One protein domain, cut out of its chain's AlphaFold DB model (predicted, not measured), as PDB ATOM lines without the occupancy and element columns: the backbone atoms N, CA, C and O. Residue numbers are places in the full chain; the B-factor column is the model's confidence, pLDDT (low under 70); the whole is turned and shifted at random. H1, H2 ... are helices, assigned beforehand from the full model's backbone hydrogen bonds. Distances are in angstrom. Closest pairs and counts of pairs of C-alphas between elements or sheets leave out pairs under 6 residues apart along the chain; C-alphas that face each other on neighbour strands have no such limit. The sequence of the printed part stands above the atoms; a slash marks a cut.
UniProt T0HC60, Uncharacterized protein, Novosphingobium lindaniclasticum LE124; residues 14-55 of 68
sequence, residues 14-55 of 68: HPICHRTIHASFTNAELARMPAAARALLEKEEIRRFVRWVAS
ATOM      1  N   HIS A  14       2.156   7.771 -27.347       80.12
ATOM      2  CA  HIS A  14       3.444   7.143 -27.080       80.12
ATOM      3  C   HIS A  14       4.526   8.215 -26.838       80.12
ATOM      4  O   HIS A  14       4.509   9.266 -27.498       80.12
ATOM      5  N   PRO A  15       5.521   7.957 -25.967       82.38
ATOM      6  CA  PRO A  15       6.578   8.921 -25.654       82.38
ATOM      7  C   PRO A  15       7.357   9.421 -26.878       82.38
ATOM      8  O   PRO A  15       7.870  10.541 -26.875       82.38
ATOM      9  N   ILE A  16       7.469   8.594 -27.922       83.81
ATOM     10  CA  ILE A  16       8.087   8.971 -29.196       83.81
ATOM     11  C   ILE A  16       7.194   9.925 -29.998       83.81
ATOM     12  O   ILE A  16       7.673  10.953 -30.463       83.81
ATOM     13  N   CYS A  17       5.889   9.650 -30.095       80.75
ATOM     14  CA  CYS A  17       4.933  10.498 -30.808       80.75
ATOM     15  C   CYS A  17       4.855  11.893 -30.183       80.75
ATOM     16  O   CYS A  17       4.912  12.893 -30.894       80.75
ATOM     17  N   HIS A  18       4.799  11.959 -28.850       82.38
ATOM     18  CA  HIS A  18       4.818  13.223 -28.117       82.38
ATOM     19  C   HIS A  18       6.098  14.025 -28.397       82.38
ATOM     20  O   HIS A  18       6.035  15.210 -28.729       82.38
ATOM     21  N   ARG A  19       7.268  13.372 -28.335       83.75
ATOM     22  CA  ARG A  19       8.554  14.016 -28.642       83.75
ATOM     23  C   ARG A  19       8.628  14.516 -30.082       83.75
ATOM     24  O   ARG A  19       9.070  15.642 -30.283       83.75
ATOM     25  N   THR A  20       8.160  13.744 -31.061       84.44
ATOM     26  CA  THR A  20       8.153  14.176 -32.467       84.44
ATOM     27  C   THR A  20       7.256  15.390 -32.679       84.44
ATOM     28  O   THR A  20       7.674  16.329 -33.344       84.44
ATOM     29  N   ILE A  21       6.064  15.431 -32.076       82.12
ATOM     30  CA  ILE A  21       5.174  16.601 -32.183       82.12
ATOM     31  C   ILE A  21       5.875  17.857 -31.651       82.12
ATOM     32  O   ILE A  21       5.860  18.887 -32.319       82.12
ATOM     33  N   HIS A  22       6.548  17.769 -30.501       81.31
ATOM     34  CA  HIS A  22       7.303  18.893 -29.938       81.31
ATOM     35  C   HIS A  22       8.600  19.227 -30.692       81.31
ATOM     36  O   HIS A  22       9.061  20.363 -30.627       81.31
ATOM     37  N   ALA A  23       9.197  18.268 -31.402       83.88
ATOM     38  CA  ALA A  23      10.358  18.510 -32.258       83.88
ATOM     39  C   ALA A  23       9.965  19.165 -33.593       83.88
ATOM     40  O   ALA A  23      10.713  19.983 -34.129       83.88
ATOM     41  N   SER A  24       8.790  18.817 -34.121       81.81
ATOM     42  CA  SER A  24       8.280  19.329 -35.391       81.81
ATOM     43  C   SER A  24       7.513  20.637 -35.248       81.81
ATOM     44  O   SER A  24       7.495  21.403 -36.206       81.81
ATOM     45  N   PHE A  25       6.880  20.921 -34.107       81.31
ATOM     46  CA  PHE A  25       6.095  22.141 -33.922       81.31
ATOM     47  C   PHE A  25       6.472  22.901 -32.658       81.31
ATOM     48  O   PHE A  25       6.651  22.343 -31.576       81.31
ATOM     49  N   THR A  26       6.486  24.220 -32.786       81.00
ATOM     50  CA  THR A  26       6.528  25.141 -31.658       81.00
ATOM     51  C   THR A  26       5.150  25.266 -31.003       81.00
ATOM     52  O   THR A  26       4.106  25.049 -31.621       81.00
ATOM     53  N   ASN A  27       5.122  25.704 -29.741       77.25
ATOM     54  CA  ASN A  27       3.862  25.987 -29.043       77.25
ATOM     55  C   ASN A  27       3.013  27.055 -29.756       77.25
ATOM     56  O   ASN A  27       1.792  27.028 -29.641       77.25
ATOM     57  N   ALA A  28       3.640  27.991 -30.478       77.94
ATOM     58  CA  ALA A  28       2.935  29.016 -31.242       77.94
ATOM     59  C   ALA A  28       2.247  28.431 -32.484       77.94
ATOM     60  O   ALA A  28       1.098  28.774 -32.759       77.94
ATOM     61  N   GLU A  29       2.911  27.519 -33.198       77.75
ATOM     62  CA  GLU A  29       2.325  26.804 -34.339       77.75
ATOM     63  C   GLU A  29       1.168  25.904 -33.887       77.75
ATOM     64  O   GLU A  29       0.073  25.997 -34.435       77.75
ATOM     65  N   LEU A  30       1.357  25.126 -32.815       77.62
ATOM     66  CA  LEU A  30       0.307  24.262 -32.254       77.62
ATOM     67  C   LEU A  30      -0.904  25.039 -31.718       77.62
ATOM     68  O   LEU A  30      -1.994  24.481 -31.633       77.62
ATOM     69  N   ALA A  31      -0.720  26.298 -31.321       75.12
ATOM     70  CA  ALA A  31      -1.800  27.160 -30.848       75.12
ATOM     71  C   ALA A  31      -2.610  27.794 -31.983       75.12
ATOM     72  O   ALA A  31      -3.770  28.137 -31.787       75.12
ATOM     73  N   ARG A  32      -1.994  27.982 -33.155       77.19
ATOM     74  CA  ARG A  32      -2.662  28.506 -34.354       77.19
ATOM     75  C   ARG A  32      -3.342  27.403 -35.159       77.19
ATOM     76  O   ARG A  32      -4.244  27.691 -35.936       77.19
ATOM     77  N   MET A  33      -2.905  26.156 -34.987       71.62
ATOM     78  CA  MET A  33      -3.495  25.012 -35.670       71.62
ATOM     79  C   MET A  33      -4.873  24.664 -35.092       71.62
ATOM     80  O   MET A  33      -5.042  24.647 -33.868       71.62
ATOM     81  N   PRO A  34      -5.851  24.327 -35.952       66.25
ATOM     82  CA  PRO A  34      -7.108  23.763 -35.493       66.25
ATOM     83  C   PRO A  34      -6.840  22.480 -34.697       66.25
ATOM     84  O   PRO A  34      -5.919  21.727 -35.010       66.25
ATOM     85  N   ALA A  35      -7.658  22.206 -33.678       65.94
ATOM     86  CA  ALA A  35      -7.486  21.079 -32.751       65.94
ATOM     87  C   ALA A  35      -7.659  19.677 -33.388       65.94
ATOM     88  O   ALA A  35      -7.818  18.687 -32.680       65.94
ATOM     89  N   ALA A  36      -7.626  19.566 -34.716       66.56
ATOM     90  CA  ALA A  36      -7.794  18.325 -35.449       66.56
ATOM     91  C   ALA A  36      -6.439  17.661 -35.731       66.56
ATOM     92  O   ALA A  36      -5.539  18.275 -36.305       66.56
ATOM     93  N   ALA A  37      -6.325  16.359 -35.449       66.81
ATOM     94  CA  ALA A  37      -5.151  15.552 -35.802       66.81
ATOM     95  C   ALA A  37      -4.799  15.626 -37.303       66.81
ATOM     96  O   ALA A  37      -3.636  15.516 -37.685       66.81
ATOM     97  N   ARG A  38      -5.797  15.881 -38.158       71.50
ATOM     98  CA  ARG A  38      -5.622  16.069 -39.602       71.50
ATOM     99  C   ARG A  38      -4.737  17.273 -39.945       71.50
ATOM    100  O   ARG A  38      -3.967  17.173 -40.891       71.50
ATOM    101  N   ALA A  39      -4.778  18.344 -39.149       75.38
ATOM    102  CA  ALA A  39      -3.927  19.519 -39.344       75.38
ATOM    103  C   ALA A  39      -2.442  19.204 -39.088       75.38
ATOM    104  O   ALA A  39      -1.565  19.716 -39.775       75.38
ATOM    105  N   LEU A  40      -2.145  18.292 -38.152       75.81
ATOM    106  CA  LEU A  40      -0.770  17.841 -37.901       75.81
ATOM    107  C   LEU A  40      -0.208  17.048 -39.091       75.81
ATOM    108  O   LEU A  40       0.983  17.136 -39.384       75.81
ATOM    109  N   LEU A  41      -1.066  16.294 -39.789       77.50
ATOM    110  CA  LEU A  41      -0.697  15.482 -40.955       77.50
ATOM    111  C   LEU A  41      -0.423  16.300 -42.226       77.50
ATOM    112  O   LEU A  41       0.073  15.725 -43.197       77.50
ATOM    113  N   GLU A  42      -0.721  17.602 -42.242       82.94
ATOM    114  CA  GLU A  42      -0.359  18.478 -43.367       82.94
ATOM    115  C   GLU A  42       1.152  18.712 -43.453       82.94
ATOM    116  O   GLU A  42       1.686  18.964 -44.533       82.94
ATOM    117  N   LYS A  43       1.876  18.569 -42.337       81.62
ATOM    118  CA  LYS A  43       3.332  18.691 -42.327       81.62
ATOM    119  C   LYS A  43       3.969  17.393 -42.813       81.62
ATOM    120  O   LYS A  43       3.834  16.347 -42.179       81.62
ATOM    121  N   GLU A  44       4.716  17.465 -43.913       83.81
ATOM    122  CA  GLU A  44       5.329  16.287 -44.544       83.81
ATOM    123  C   GLU A  44       6.243  15.503 -43.580       83.81
ATOM    124  O   GLU A  44       6.237  14.272 -43.591       83.81
ATOM    125  N   GLU A  45       6.961  16.188 -42.682       83.25
ATOM    126  CA  GLU A  45       7.776  15.559 -41.625       83.25
ATOM    127  C   GLU A  45       6.939  14.646 -40.713       83.25
ATOM    128  O   GLU A  45       7.286  13.485 -40.489       83.25
ATOM    129  N   ILE A  46       5.793  15.145 -40.240       84.56
ATOM    130  CA  ILE A  46       4.864  14.389 -39.392       84.56
ATOM    131  C   ILE A  46       4.225  13.263 -40.185       84.56
ATOM    132  O   ILE A  46       4.130  12.143 -39.695       84.56
ATOM    133  N   ARG A  47       3.820  13.522 -41.429       87.12
ATOM    134  CA  ARG A  47       3.217  12.509 -42.297       87.12
ATOM    135  C   ARG A  47       4.160  11.327 -42.533       87.12
ATOM    136  O   ARG A  47       3.723  10.177 -42.524       87.12
ATOM    137  N   ARG A  48       5.454  11.585 -42.749       86.75
ATOM    138  CA  ARG A  48       6.483  10.536 -42.866       86.75
ATOM    139  C   ARG A  48       6.663   9.784 -41.554       86.75
ATOM    140  O   ARG A  48       6.660   8.557 -41.571       86.75
ATOM    141  N   PHE A  49       6.736  10.501 -40.433       85.62
ATOM    142  CA  PHE A  49       6.837   9.887 -39.111       85.62
ATOM    143  C   PHE A  49       5.638   8.986 -38.797       85.62
ATOM    144  O   PHE A  49       5.829   7.847 -38.385       85.62
ATOM    145  N   VAL A  50       4.409   9.454 -39.039       85.31
ATOM    146  CA  VAL A  50       3.181   8.691 -38.779       85.31
ATOM    147  C   VAL A  50       3.132   7.432 -39.644       85.31
ATOM    148  O   VAL A  50       2.846   6.358 -39.128       85.31
ATOM    149  N   ARG A  51       3.481   7.528 -40.934       88.56
ATOM    150  CA  ARG A  51       3.569   6.350 -41.816       88.56
ATOM    151  C   ARG A  51       4.591   5.327 -41.322       88.56
ATOM    152  O   ARG A  51       4.336   4.131 -41.389       88.56
ATOM    153  N   TRP A  52       5.725   5.791 -40.812       88.25
ATOM    154  CA  TRP A  52       6.776   4.923 -40.292       88.25
ATOM    155  C   TRP A  52       6.433   4.301 -38.930       88.25
ATOM    156  O   TRP A  52       6.713   3.123 -38.714       88.25
ATOM    157  N   VAL A  53       5.817   5.060 -38.018       85.69
ATOM    158  CA  VAL A  53       5.456   4.579 -36.673       85.69
ATOM    159  C   VAL A  53       4.207   3.698 -36.689       85.69
ATOM    160  O   VAL A  53       4.069   2.842 -35.825       85.69
ATOM    161  N   ALA A  54       3.322   3.848 -37.682       85.75
ATOM    162  CA  ALA A  54       2.102   3.047 -37.807       85.75
ATOM    163  C   ALA A  54       2.372   1.537 -37.913       85.75
ATOM    164  O   ALA A  54       1.510   0.737 -37.572       85.75
ATOM    165  N   SER A  55       3.568   1.142 -38.359       86.19
ATOM    166  CA  SER A  55       3.978  -0.262 -38.442       86.19
ATOM    167  C   SER A  55       4.741  -0.752 -37.199       86.19
ATOM    168  O   SER A  55       5.358  -1.817 -37.256       86.19
TER     169      SER A  55
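AT A GLANCE: This is residues 14 to 55 of the 68 residues of an uncharacterized protein of Novosphingobium lindaniclasticum LE124 (UniProt T0HC60). Two ten-residue helices, H1 and H4, lie side by side and run opposite ways, joined past one end by a loop through short H2 and H3. Residues 31 to 37 in this loop stick out. The printed part has 42 residues, with four named helices, H1 to H4 in order, and no named strand: all helix. It is compact, with radius of gyration of the C-alphas 10.0 A, but elongated, 30 by 18 by 14 A.

HOW THE PARTS SIT: H1, residues 15 to 24, touches H4, residues 44 to 53, at a shallow tilt of 12 degrees; their closest C-alphas, of Ser 24 and Ile 46, are 7.2 A apart. H2, residues 27 to 32, meets H1 only through their link and is apart from H4. H3, residues 37 to 40, is close to H4 but not clearly touching; their closest C-alphas, of Leu 40 and Ile 46, are 6.8 A apart. Every O i to N i+4 pair is within hydrogen-bond range in H1, H2 and H4; H3 is too short for one.

IN THESE COORDINATES: H1 begins at C-alpha 15 (6.578, 8.921, -25.654) and measures 14.4 A. H4 measures 14.1 A, ending at C-alpha 53 (5.456, 4.579, -36.673).

THE WHOLE: The printed part has no cut, and its three links are tight. Residues 34 to 37 have pLDDT under 70.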